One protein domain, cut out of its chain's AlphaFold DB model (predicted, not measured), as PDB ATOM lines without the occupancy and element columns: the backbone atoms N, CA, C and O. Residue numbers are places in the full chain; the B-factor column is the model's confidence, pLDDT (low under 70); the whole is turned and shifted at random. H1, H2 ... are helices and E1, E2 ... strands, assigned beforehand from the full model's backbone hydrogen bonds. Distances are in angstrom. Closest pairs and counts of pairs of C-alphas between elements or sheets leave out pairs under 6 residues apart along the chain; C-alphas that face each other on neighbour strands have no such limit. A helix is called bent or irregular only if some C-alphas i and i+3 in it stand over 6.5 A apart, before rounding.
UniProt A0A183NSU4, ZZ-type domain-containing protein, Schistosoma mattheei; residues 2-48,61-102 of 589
ATOM      1  N   ASP A   2     -46.823  19.869   5.245       87.00
ATOM      2  CA  ASP A   2     -47.247  18.985   4.153       87.00
ATOM      3  C   ASP A   2     -47.170  19.719   2.810       87.00
ATOM      4  O   ASP A   2     -47.531  20.893   2.729       87.00
ATOM      5  N   LEU A   3     -46.749  19.028   1.746       93.38
ATOM      6  CA  LEU A   3     -46.624  19.629   0.413       93.38
ATOM      7  C   LEU A   3     -47.959  20.154  -0.124       93.38
ATOM      8  O   LEU A   3     -47.995  21.261  -0.651       93.38
ATOM      9  N   TRP A   4     -49.055  19.411   0.072       94.00
ATOM     10  CA  TRP A   4     -50.391  19.859  -0.336       94.00
ATOM     11  C   TRP A   4     -50.748  21.228   0.263       94.00
ATOM     12  O   TRP A   4     -51.206  22.095  -0.471       94.00
ATOM     13  N   ARG A   5     -50.466  21.461   1.558       93.44
ATOM     14  CA  ARG A   5     -50.788  22.734   2.234       93.44
ATOM     15  C   ARG A   5     -50.056  23.904   1.578       93.44
ATOM     16  O   ARG A   5     -50.670  24.915   1.277       93.44
ATOM     17  N   VAL A   6     -48.759  23.735   1.302       95.31
ATOM     18  CA  VAL A   6     -47.927  24.751   0.634       95.31
ATOM     19  C   VAL A   6     -48.434  25.043  -0.784       95.31
ATOM     20  O   VAL A   6     -48.539  26.204  -1.173       95.31
ATOM     21  N   VAL A   7     -48.799  24.005  -1.544       95.81
ATOM     22  CA  VAL A   7     -49.341  24.156  -2.904       95.81
ATOM     23  C   VAL A   7     -50.725  24.813  -2.898       95.81
ATOM     24  O   VAL A   7     -50.994  25.637  -3.771       95.81
ATOM     25  N   GLU A   8     -51.582  24.527  -1.915       95.38
ATOM     26  CA  GLU A   8     -52.872  25.213  -1.786       95.38
ATOM     27  C   GLU A   8     -52.692  26.679  -1.380       95.38
ATOM     28  O   GLU A   8     -53.324  27.546  -1.974       95.38
ATOM     29  N   THR A   9     -51.745  27.017  -0.498       96.38
ATOM     30  CA  THR A   9     -51.434  28.429  -0.220       96.38
ATOM     31  C   THR A   9     -50.918  29.167  -1.470       96.38
ATOM     32  O   THR A   9     -51.267  30.326  -1.692       96.38
ATOM     33  N   PHE A  10     -50.165  28.513  -2.367       96.88
ATOM     34  CA  PHE A  10     -49.832  29.097  -3.680       96.88
ATOM     35  C   PHE A  10     -51.055  29.290  -4.592       96.88
ATOM     36  O   PHE A  10     -51.024  30.133  -5.494       96.88
ATOM     37  N   ARG A  11     -52.123  28.508  -4.394       95.69
ATOM     38  CA  ARG A  11     -53.394  28.673  -5.108       95.69
ATOM     39  C   ARG A  11     -54.183  29.853  -4.546       95.69
ATOM     40  O   ARG A  11     -54.543  30.725  -5.332       95.69
ATOM     41  N   GLU A  12     -54.318  29.941  -3.220       95.38
ATOM     42  CA  GLU A  12     -54.923  31.074  -2.494       95.38
ATOM     43  C   GLU A  12     -54.299  32.425  -2.889       95.38
ATOM     44  O   GLU A  12     -55.014  33.393  -3.128       95.38
ATOM     45  N   PHE A  13     -52.969  32.488  -3.019       95.88
ATOM     46  CA  PHE A  13     -52.231  33.702  -3.402       95.88
ATOM     47  C   PHE A  13     -52.144  33.931  -4.928       95.88
ATOM     48  O   PHE A  13     -51.360  34.762  -5.383       95.88
ATOM     49  N   GLY A  14     -52.877  33.173  -5.754       95.19
ATOM     50  CA  GLY A  14     -52.881  33.322  -7.220       95.19
ATOM     51  C   GLY A  14     -51.589  32.893  -7.938       95.19
ATOM     52  O   GLY A  14     -51.550  32.835  -9.165       95.19
ATOM     53  N   LEU A  15     -50.541  32.505  -7.203       94.25
ATOM     54  CA  LEU A  15     -49.208  32.200  -7.741       94.25
ATOM     55  C   LEU A  15     -49.208  31.032  -8.735       94.25
ATOM     56  O   LEU A  15     -48.323  30.945  -9.584       94.25
ATOM     57  N   HIS A  16     -50.192  30.137  -8.656       90.00
ATOM     58  CA  HIS A  16     -50.402  29.053  -9.619       90.00
ATOM     59  C   HIS A  16     -50.619  29.530 -11.071       90.00
ATOM     60  O   HIS A  16     -50.291  28.789 -11.990       90.00
ATOM     61  N   GLN A  17     -51.114  30.755 -11.279       88.00
ATOM     62  CA  GLN A  17     -51.344  31.348 -12.607       88.00
ATOM     63  C   GLN A  17     -50.081  32.030 -13.164       88.00
ATOM     64  O   GLN A  17     -49.956  32.254 -14.366       88.00
ATOM     65  N   LEU A  18     -49.117  32.336 -12.289       87.12
ATOM     66  CA  LEU A  18     -47.867  33.002 -12.637       87.12
ATOM     67  C   LEU A  18     -46.854  31.981 -13.174       87.12
ATOM     68  O   LEU A  18     -46.155  31.306 -12.407       87.12
ATOM     69  N   ASN A  19     -46.811  31.890 -14.505       75.19
ATOM     70  CA  ASN A  19     -45.876  31.071 -15.286       75.19
ATOM     71  C   ASN A  19     -44.767  31.894 -15.972       75.19
ATOM     72  O   ASN A  19     -43.873  31.312 -16.583       75.19
ATOM     73  N   ASP A  20     -44.823  33.226 -15.879       82.25
ATOM     74  CA  ASP A  20     -43.777  34.133 -16.361       82.25
ATOM     75  C   ASP A  20     -42.493  33.973 -15.515       82.25
ATOM     76  O   ASP A  20     -42.560  34.130 -14.291       82.25
ATOM     77  N   PRO A  21     -41.320  33.697 -16.125       77.25
ATOM     78  CA  PRO A  21     -40.034  33.672 -15.430       77.25
ATOM     79  C   PRO A  21     -39.692  34.946 -14.639       77.25
ATOM     80  O   PRO A  21     -38.932  34.857 -13.677       77.25
ATOM     81  N   GLN A  22     -40.238  36.110 -15.013       85.50
ATOM     82  CA  GLN A  22     -39.998  37.394 -14.334       85.50
ATOM     83  C   GLN A  22     -40.956  37.662 -13.158       85.50
ATOM     84  O   GLN A  22     -40.771  38.624 -12.402       85.50
ATOM     85  N   ALA A  23     -41.971  36.812 -12.956       94.19
ATOM     86  CA  ALA A  23     -42.919  36.963 -11.859       94.19
ATOM     87  C   ALA A  23     -42.207  36.874 -10.499       94.19
ATOM     88  O   ALA A  23     -41.522  35.896 -10.190       94.19
ATOM     89  N   SER A  24     -42.397  37.891  -9.658       95.75
ATOM     90  CA  SER A  24     -41.716  38.026  -8.367       95.75
ATOM     91  C   SER A  24     -42.606  38.669  -7.301       95.75
ATOM     92  O   SER A  24     -43.459  39.507  -7.597       95.75
ATOM     93  N   LEU A  25     -42.392  38.292  -6.042       96.75
ATOM     94  CA  LEU A  25     -43.039  38.881  -4.867       96.75
ATOM     95  C   LEU A  25     -42.051  39.768  -4.117       96.75
ATOM     96  O   LEU A  25     -40.869  39.455  -4.054       96.75
ATOM     97  N   ASP A  26     -42.531  40.859  -3.532       97.12
ATOM     98  CA  ASP A  26     -41.779  41.620  -2.537       97.12
ATOM     99  C   ASP A  26     -41.682  40.849  -1.206       97.12
ATOM    100  O   ASP A  26     -42.429  39.893  -0.950       97.12
ATOM    101  N   TYR A  27     -40.785  41.283  -0.322       97.12
ATOM    102  CA  TYR A  27     -40.668  40.714   1.023       97.12
ATOM    103  C   TYR A  27     -41.961  40.825   1.846       97.12
ATOM    104  O   TYR A  27     -42.287  39.887   2.571       97.12
ATOM    105  N   GLY A  28     -42.757  41.888   1.687       97.44
ATOM    106  CA  GLY A  28     -44.035  42.045   2.385       97.44
ATOM    107  C   GLY A  28     -45.081  41.012   1.958       97.44
ATOM    108  O   GLY A  28     -45.743  40.407   2.803       97.44
ATOM    109  N   SER A  29     -45.220  40.744   0.657       97.38
ATOM    110  CA  SER A  29     -46.122  39.684   0.173       97.38
ATOM    111  C   SER A  29     -45.592  38.282   0.454       97.38
ATOM    112  O   SER A  29     -46.381  37.393   0.779       97.38
ATOM    113  N   THR A  30     -44.272  38.092   0.424       97.81
ATOM    114  CA  THR A  30     -43.648  36.828   0.837       97.81
ATOM    115  C   THR A  30     -43.889  36.561   2.324       97.81
ATOM    116  O   THR A  30     -44.300  35.462   2.677       97.81
ATOM    117  N   PHE A  31     -43.764  37.563   3.200       97.25
ATOM    118  CA  PHE A  31     -44.086  37.420   4.623       97.25
ATOM    119  C   PHE A  31     -45.526  36.936   4.855       97.25
ATOM    120  O   PHE A  31     -45.752  36.003   5.629       97.25
ATOM    121  N   ARG A  32     -46.510  37.520   4.150       96.75
ATOM    122  CA  ARG A  32     -47.923  37.096   4.237       96.75
ATOM    123  C   ARG A  32     -48.113  35.648   3.774       96.75
ATOM    124  O   ARG A  32     -48.839  34.899   4.424       96.75
ATOM    125  N   LEU A  33     -47.433  35.249   2.695       97.06
ATOM    126  CA  LEU A  33     -47.427  33.876   2.182       97.06
ATOM    127  C   LEU A  33     -46.876  32.888   3.226       97.06
ATOM    128  O   LEU A  33     -47.512  31.876   3.513       97.06
ATOM    129  N   LEU A  34     -45.731  33.202   3.840       95.56
ATOM    130  CA  LEU A  34     -45.121  32.368   4.880       95.56
ATOM    131  C   LEU A  34     -45.992  32.302   6.136       95.56
ATOM    132  O   LEU A  34     -46.248  31.212   6.639       95.56
ATOM    133  N   SER A  35     -46.517  33.437   6.603       93.69
ATOM    134  CA  SER A  35     -47.438  33.501   7.746       93.69
ATOM    135  C   SER A  35     -48.665  32.611   7.531       93.69
ATOM    136  O   SER A  35     -49.087  31.902   8.446       93.69
ATOM    137  N   ARG A  36     -49.216  32.587   6.306       94.06
ATOM    138  CA  ARG A  36     -50.313  31.684   5.941       94.06
ATOM    139  C   ARG A  36     -49.875  30.222   5.992       94.06
ATOM    140  O   ARG A  36     -50.542  29.436   6.659       94.06
ATOM    141  N   ILE A  37     -48.736  29.870   5.392       93.19
ATOM    142  CA  ILE A  37     -48.173  28.510   5.448       93.19
ATOM    143  C   ILE A  37     -47.986  28.040   6.907       93.19
ATOM    144  O   ILE A  37     -48.450  26.955   7.267       93.19
ATOM    145  N   TYR A  38     -47.381  28.866   7.766       89.94
ATOM    146  CA  TYR A  38     -47.169  28.563   9.186       89.94
ATOM    147  C   TYR A  38     -48.476  28.493   9.993       89.94
ATOM    148  O   TYR A  38     -48.579  27.656  10.890       89.94
ATOM    149  N   SER A  39     -49.507  29.272   9.637       88.44
ATOM    150  CA  SER A  39     -50.832  29.213  10.284       88.44
ATOM    151  C   SER A  39     -51.518  27.845  10.162       88.44
ATOM    152  O   SER A  39     -52.409  27.522  10.945       88.44
ATOM    153  N   HIS A  40     -51.091  27.015   9.204       85.06
ATOM    154  CA  HIS A  40     -51.597  25.658   9.026       85.06
ATOM    155  C   HIS A  40     -50.865  24.590   9.861       85.06
ATOM    156  O   HIS A  40     -51.206  23.410   9.726       85.06
ATOM    157  N   ILE A  41     -49.862  24.936  10.679       80.25
ATOM    158  CA  ILE A  41     -49.182  23.972  11.560       80.25
ATOM    159  C   ILE A  41     -50.010  23.788  12.847       80.25
ATOM    160  O   ILE A  41     -50.260  24.772  13.541       80.25
ATOM    161  N   PRO A  42     -50.426  22.556  13.212       66.44
ATOM    162  CA  PRO A  42     -51.192  22.327  14.437       66.44
ATOM    163  C   PRO A  42     -50.428  22.754  15.697       66.44
ATOM    164  O   PRO A  42     -49.296  22.319  15.926       66.44
ATOM    165  N   THR A  43     -51.087  23.551  16.540       55.34
ATOM    166  CA  THR A  43     -50.543  24.115  17.790       55.34
ATOM    167  C   THR A  43     -50.128  23.056  18.812       55.34
ATOM    168  O   THR A  43     -49.249  23.307  19.627       55.34
ATOM    169  N   THR A  44     -50.648  21.830  18.714       50.59
ATOM    170  CA  THR A  44     -50.237  20.685  19.546       50.59
ATOM    171  C   THR A  44     -48.756  20.309  19.413       50.59
ATOM    172  O   THR A  44     -48.214  19.687  20.321       50.59
ATOM    173  N   ASN A  45     -48.076  20.711  18.330       48.97
ATOM    174  CA  ASN A  45     -46.619  20.566  18.179       48.97
ATOM    175  C   ASN A  45     -45.811  21.750  18.752       48.97
ATOM    176  O   ASN A  45     -44.585  21.676  18.796       48.97
ATOM    177  N   MET A  46     -46.482  22.831  19.161       49.88
ATOM    178  CA  MET A  46     -45.905  24.068  19.711       49.88
ATOM    179  C   MET A  46     -46.149  24.217  21.224       49.88
ATOM    180  O   MET A  46     -45.731  25.216  21.800       49.88
ATOM    181  N   ASN A  47     -46.813  23.250  21.875       40.59
ATOM    182  CA  ASN A  47     -47.129  23.307  23.306       40.59
ATOM    183  C   ASN A  47     -45.859  23.382  24.172       40.59
ATOM    184  O   ASN A  47     -45.277  22.368  24.556       40.59
ATOM    185  N   MET A  48     -45.486  24.610  24.528       43.09
ATOM    186  CA  MET A  48     -44.728  24.906  25.735       43.09
ATOM    187  C   MET A  48     -45.547  24.492  26.957       43.09
ATOM    188  O   MET A  48     -46.755  24.727  27.017       43.09
ATOM    189  N   ILE A  61     -51.447  33.438  21.870       54.22
ATOM    190  CA  ILE A  61     -50.073  33.093  22.290       54.22
ATOM    191  C   ILE A  61     -49.251  32.496  21.130       54.22
ATOM    192  O   ILE A  61     -48.035  32.653  21.077       54.22
ATOM    193  N   ASN A  62     -49.909  31.863  20.154       65.44
ATOM    194  CA  ASN A  62     -49.249  31.264  18.989       65.44
ATOM    195  C   ASN A  62     -48.936  32.267  17.861       65.44
ATOM    196  O   ASN A  62     -48.104  31.981  16.997       65.44
ATOM    197  N   ARG A  63     -49.570  33.448  17.849       69.12
ATOM    198  CA  ARG A  63     -49.375  34.451  16.789       69.12
ATOM    199  C   ARG A  63     -47.944  35.022  16.750       69.12
ATOM    200  O   ARG A  63     -47.404  35.078  15.648       69.12
ATOM    201  N   PRO A  64     -47.287  35.358  17.884       81.81
ATOM    202  CA  PRO A  64     -45.868  35.728  17.901       81.81
ATOM    203  C   PRO A  64     -44.947  34.640  17.331       81.81
ATOM    204  O   PRO A  64     -44.092  34.941  16.507       81.81
ATOM    205  N   ALA A  65     -45.153  33.370  17.702       82.44
ATOM    206  CA  ALA A  65     -44.320  32.262  17.225       82.44
ATOM    207  C   ALA A  65     -44.431  32.049  15.701       82.44
ATOM    208  O   ALA A  65     -43.428  31.788  15.038       82.44
ATOM    209  N   ILE A  66     -45.636  32.207  15.136       85.44
ATOM    210  CA  ILE A  66     -45.869  32.170  13.683       85.44
ATOM    211  C   ILE A  66     -45.162  33.337  12.978       85.44
ATOM    212  O   ILE A  66     -44.528  33.113  11.948       85.44
ATOM    213  N   THR A  67     -45.242  34.553  13.532       88.69
ATOM    214  CA  THR A  67     -44.533  35.733  13.009       88.69
ATOM    215  C   THR A  67     -43.024  35.501  12.983       88.69
ATOM    216  O   THR A  67     -42.430  35.584  11.914       88.69
ATOM    217  N   ILE A  68     -42.425  35.113  14.113       88.94
ATOM    218  CA  ILE A  68     -40.976  34.883  14.236       88.94
ATOM    219  C   ILE A  68     -40.509  33.787  13.264       88.94
ATOM    220  O   ILE A  68     -39.519  33.957  12.558       88.94
ATOM    221  N   ALA A  69     -41.248  32.676  13.153       89.12
ATOM    222  CA  ALA A  69     -40.918  31.610  12.204       89.12
ATOM    223  C   ALA A  69     -40.986  32.080  10.736       89.12
ATOM    224  O   ALA A  69     -40.139  31.700   9.924       89.12
ATOM    225  N   ALA A  70     -41.963  32.926  10.394       92.31
ATOM    226  CA  ALA A  70     -42.080  33.526   9.068       92.31
ATOM    227  C   ALA A  70     -40.982  34.571   8.791       92.31
ATOM    228  O   ALA A  70     -40.493  34.625   7.665       92.31
ATOM    229  N   GLU A  71     -40.558  35.356   9.785       93.44
ATOM    230  CA  GLU A  71     -39.452  36.322   9.681       93.44
ATOM    231  C   GLU A  71     -38.100  35.627   9.480       93.44
ATOM    232  O   GLU A  71     -37.360  35.989   8.565       93.44
ATOM    233  N   ILE A  72     -37.802  34.583  10.264       93.19
ATOM    234  CA  ILE A  72     -36.570  33.786  10.130       93.19
ATOM    235  C   ILE A  72     -36.488  33.161   8.732       93.19
ATOM    236  O   ILE A  72     -35.480  33.317   8.038       93.19
ATOM    237  N   LEU A  73     -37.561  32.496   8.281       94.12
ATOM    238  CA  LEU A  73     -37.584  31.883   6.954       94.12
ATOM    239  C   LEU A  73     -37.530  32.937   5.835       94.12
ATOM    240  O   LEU A  73     -36.872  32.706   4.824       94.12
ATOM    241  N   LEU A  74     -38.159  34.105   6.002       96.25
ATOM    242  CA  LEU A  74     -38.055  35.205   5.038       96.25
ATOM    243  C   LEU A  74     -36.624  35.743   4.929       96.25
ATOM    244  O   LEU A  74     -36.146  35.946   3.815       96.25
ATOM    245  N   GLY A  75     -35.938  35.943   6.058       94.25
ATOM    246  CA  GLY A  75     -34.551  36.407   6.085       94.25
ATOM    247  C   GLY A  75     -33.613  35.449   5.350       94.25
ATOM    248  O   GLY A  75     -32.814  35.879   4.514       94.25
ATOM    249  N   TRP A  76     -33.769  34.142   5.583       95.00
ATOM    250  CA  TRP A  76     -33.011  33.123   4.858       95.00
ATOM    251  C   TRP A  76     -33.378  33.050   3.366       95.00
ATOM    252  O   TRP A  76     -32.483  32.987   2.528       95.00
ATOM    253  N   LEU A  77     -34.664  33.138   2.999       96.12
ATOM    254  CA  LEU A  77     -35.086  33.176   1.590       96.12
ATOM    255  C   LEU A  77     -34.545  34.407   0.853       96.12
ATOM    256  O   LEU A  77     -34.144  34.285  -0.303       96.12
ATOM    257  N   GLY A  78     -34.494  35.567   1.516       94.88
ATOM    258  CA  GLY A  78     -33.824  36.770   1.017       94.88
ATOM    259  C   GLY A  78     -32.351  36.502   0.714       94.88
ATOM    260  O   GLY A  78     -31.902  36.701  -0.411       94.88
ATOM    261  N   TYR A  79     -31.618  35.952   1.686       92.06
ATOM    262  CA  TYR A  79     -30.206  35.601   1.517       92.06
ATOM    263  C   TYR A  79     -29.957  34.556   0.412       92.06
ATOM    264  O   TYR A  79     -29.022  34.702  -0.376       92.06
ATOM    265  N   ALA A  80     -30.786  33.512   0.334       93.06
ATOM    266  CA  ALA A  80     -30.607  32.403  -0.599       93.06
ATOM    267  C   ALA A  80     -31.024  32.747  -2.040       93.06
ATOM    268  O   ALA A  80     -30.366  32.325  -2.993       93.06
ATOM    269  N   LEU A  81     -32.130  33.479  -2.222       93.75
ATOM    270  CA  LEU A  81     -32.765  33.658  -3.532       93.75
ATOM    271  C   LEU A  81     -32.589  35.064  -4.127       93.75
ATOM    272  O   LEU A  81     -32.541  35.171  -5.354       93.75
ATOM    273  N   ASP A  82     -32.441  36.108  -3.303       93.12
ATOM    274  CA  ASP A  82     -32.234  37.503  -3.727       93.12
ATOM    275  C   ASP A  82     -30.763  37.934  -3.567       93.12
ATOM    276  O   ASP A  82     -30.413  38.882  -2.864       93.12
ATOM    277  N   LEU A  83     -29.869  37.230  -4.271       85.94
ATOM    278  CA  LEU A  83     -28.416  37.485  -4.265       85.94
ATOM    279  C   LEU A  83     -28.029  38.919  -4.685       85.94
ATOM    280  O   LEU A  83     -26.914  39.368  -4.408       85.94
ATOM    281  N   CYS A  84     -28.932  39.624  -5.371       87.44
ATOM    282  CA  CYS A  84     -28.759  41.002  -5.822       87.44
ATOM    283  C   CYS A  84     -29.380  42.045  -4.873       87.44
ATOM    284  O   CYS A  84     -29.256  43.233  -5.159       87.44
ATOM    285  N   ALA A  85     -30.002  41.628  -3.762       88.12
ATOM    286  CA  ALA A  85     -30.683  42.493  -2.794       88.12
ATOM    287  C   ALA A  85     -31.718  43.445  -3.433       88.12
ATOM    288  O   ALA A  85     -31.820  44.619  -3.081       88.12
ATOM    289  N   THR A  86     -32.489  42.930  -4.392       92.00
ATOM    290  CA  THR A  86     -33.582  43.630  -5.083       92.00
ATOM    291  C   THR A  86     -34.816  43.876  -4.205       92.00
ATOM    292  O   THR A  86     -35.704  44.634  -4.597       92.00
ATOM    293  N   GLY A  87     -34.914  43.218  -3.044       93.31
ATOM    294  CA  GLY A  87     -36.104  43.204  -2.191       93.31
ATOM    295  C   GLY A  87     -37.236  42.329  -2.740       93.31
ATOM    296  O   GLY A  87     -38.371  42.414  -2.257       93.31
ATOM    297  N   ARG A  88     -36.956  41.518  -3.773       95.38
ATOM    298  CA  ARG A  88     -37.939  40.684  -4.471       95.38
ATOM    299  C   ARG A  88     -37.429  39.265  -4.702       95.38
ATOM    300  O   ARG A  88     -36.253  39.024  -4.943       95.38
ATOM    301  N   LEU A  89     -38.356  38.315  -4.664       95.69
ATOM    302  CA  LEU A  89     -38.104  36.879  -4.753       95.69
ATOM    303  C   LEU A  89     -38.892  36.309  -5.932       95.69
ATOM    304  O   LEU A  89     -40.088  36.583  -6.063       95.69
ATOM    305  N   SER A  90     -38.249  35.527  -6.804       94.62
ATOM    306  CA  SER A  90     -38.939  34.937  -7.957       94.62
ATOM    307  C   SER A  90     -40.014  33.949  -7.493       94.62
ATOM    308  O   SER A  90     -39.803  33.140  -6.587       94.62
ATOM    309  N   VAL A  91     -41.188  33.988  -8.126       96.12
ATOM    310  CA  VAL A  91     -42.301  33.085  -7.797       96.12
ATOM    311  C   VAL A  91     -41.902  31.631  -8.060       96.12
ATOM    312  O   VAL A  91     -42.251  30.749  -7.279       96.12
ATOM    313  N   THR A  92     -41.120  31.375  -9.111       94.44
ATOM    314  CA  THR A  92     -40.557  30.050  -9.410       94.44
ATOM    315  C   THR A  92     -39.585  29.585  -8.324       94.44
ATOM    316  O   THR A  92     -39.750  28.479  -7.811       94.44
ATOM    317  N   GLY A  93     -38.654  30.439  -7.886       95.00
ATOM    318  CA  GLY A  93     -37.712  30.120  -6.810       95.00
ATOM    319  C   GLY A  93     -38.414  29.857  -5.475       95.00
ATOM    320  O   GLY A  93     -38.094  28.880  -4.796       95.00
ATOM    321  N   LEU A  94     -39.438  30.650  -5.132       96.50
ATOM    322  CA  LEU A  94     -40.293  30.416  -3.961       96.50
ATOM    323  C   LEU A  94     -41.047  29.079  -4.055       96.50
ATOM    324  O   LEU A  94     -41.012  28.297  -3.102       96.50
ATOM    325  N   LYS A  95     -41.676  28.780  -5.203       96.38
ATOM    326  CA  LYS A  95     -42.357  27.496  -5.455       96.38
ATOM    327  C   LYS A  95     -41.403  26.316  -5.267       96.38
ATOM    328  O   LYS A  95     -41.751  25.368  -4.564       96.38
ATOM    329  N   ILE A  96     -40.205  26.371  -5.855       95.69
ATOM    330  CA  ILE A  96     -39.183  25.314  -5.770       95.69
ATOM    331  C   ILE A  96     -38.691  25.156  -4.328       95.69
ATOM    332  O   ILE A  96     -38.742  24.054  -3.783       95.69
ATOM    333  N   THR A  97     -38.267  26.243  -3.689       96.25
ATOM    334  CA  THR A  97     -37.635  26.220  -2.361       96.25
ATOM    335  C   THR A  97     -38.609  25.748  -1.287       96.25
ATOM    336  O   THR A  97     -38.343  24.764  -0.598       96.25
ATOM    337  N   LEU A  98     -39.788  26.369  -1.188       96.56
ATOM    338  CA  LEU A  98     -40.759  26.043  -0.141       96.56
ATOM    339  C   LEU A  98     -41.326  24.625  -0.289       96.56
ATOM    340  O   LEU A  98     -41.505  23.938   0.713       96.56
ATOM    341  N   SER A  99     -41.552  24.142  -1.516       96.19
ATOM    342  CA  SER A  99     -41.944  22.740  -1.731       96.19
ATOM    343  C   SER A  99     -40.805  21.762  -1.411       96.19
ATOM    344  O   SER A  99     -41.057  20.702  -0.830       96.19
ATOM    345  N   THR A 100     -39.550  22.129  -1.694       95.38
ATOM    346  CA  THR A 100     -38.354  21.343  -1.338       95.38
ATOM    347  C   THR A 100     -38.165  21.233   0.175       95.38
ATOM    348  O   THR A 100     -37.781  20.167   0.651       95.38
ATOM    349  N   LEU A 101     -38.527  22.256   0.952       92.44
ATOM    350  CA  LEU A 101     -38.453  22.244   2.421       92.44
ATOM    351  C   LEU A 101     -39.612  21.491   3.117       92.44
ATOM    352  O   LEU A 101     -39.606  21.324   4.336       92.44
ATOM    353  N   THR A 102     -40.615  20.995   2.381       92.12
ATOM    354  CA  THR A 102     -41.719  20.212   2.979       92.12
ATOM    355  C   THR A 102     -41.263  18.841   3.501       92.12
ATOM    356  O   THR A 102     -40.250  18.290   3.071       92.12
TER     357      THR A 102
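What this domain is: This is residues 2 to 48 and 61 to 102 of the 589 residues of the protein "ZZ-type domain-containing protein" of Schistosoma mattheei (UniProt A0A183NSU4). Look for a small elongated body of four helices in which H2 crosses in the middle between H1 and the long H3, while H4 runs side by side with H1 in the opposite direction. Toward one end a tiny ladder of two strands, E1 and E2, gives rise directly to H2 and H4; toward the other end lie the first residues of H3 and the stretch of residues 42 to 48, which holds no named element, on the two sides of a cut. The printed part has 89 residues with four named helices and two named strands, in the order H1, E1, H2, H3, E2, H4, and the sheet E1 - E2 is antiparallel. The class is mostly helix, and the whole is compact, with a radius of gyration of the C-alphas of 13.1 A and spans of 42 by 26 by 20 A.

Where its parts are: Find C-alpha 3 at (-46.624, 19.629, 0.413); from there H1 runs through residues 3 to 12, 14.4 A long. Strand E1, residues 24 to 26, spans 6.8 A and is followed at once by H2, residues 27 to 39, 17.9 A. Past the cut, start at C-alpha 61, (-50.073, 33.093, 22.290), and read H3, residues 61 to 81, over 31.1 A. H3 is irregular, but only just: C-alphas 61 and 64 are 6.6 A apart. E2, residues 88 to 90, spans 6.8 A, and H4, residues 91 to 100, runs 14.0 A to C-alpha 100 at (-38.354, 21.343, -1.338).

How they stand to each other: Begin with H1, which touches H4 at a shallow tilt of 25 degrees, opposite ways; the closest C-alphas, of Leu 3 and Ser 99, are 6.0 A apart. H2 touches H1 with residues 33 to 37 alone, at a steep tilt of 50 degrees, closest at the C-alphas of Val 6 and Ile 37, 6.1 A. H2 also touches H3, at a steep tilt of 48 degrees, opposite ways, with the C-alphas of Leu 34 and Ala 70 closest at 5.3 A. Look at E1 and E2 for N 25 and O 89, 2.9 A apart, and N 89 and O 25, 2.8 A apart, within hydrogen-bond range. The closest C-alphas of H3 and E2 are those of Leu 81 and Leu 89, 6.4 A. H3 and H4 are close but not clearly touching, while H2 and H4 are apart, as are H1 and H3. Every O i to N i+4 pair is within hydrogen-bond range in H1, H2 and H4, and 16 of 17 are in H3.

The domain as a whole: The two C-alphas farthest apart, those of Asp 20 and Met 48, are 43.1 A from each other. Residues 49 to 60 are not printed, and C-alphas 48 and 61 are 10.4 A apart across this cut, which lies in the link from H2 to H3. The link from H1 to E1 is long, with 11 residues. The mean pLDDT of the printed part is 88.2; look for values under 70 at residues 42 to 48 and 61 to 63.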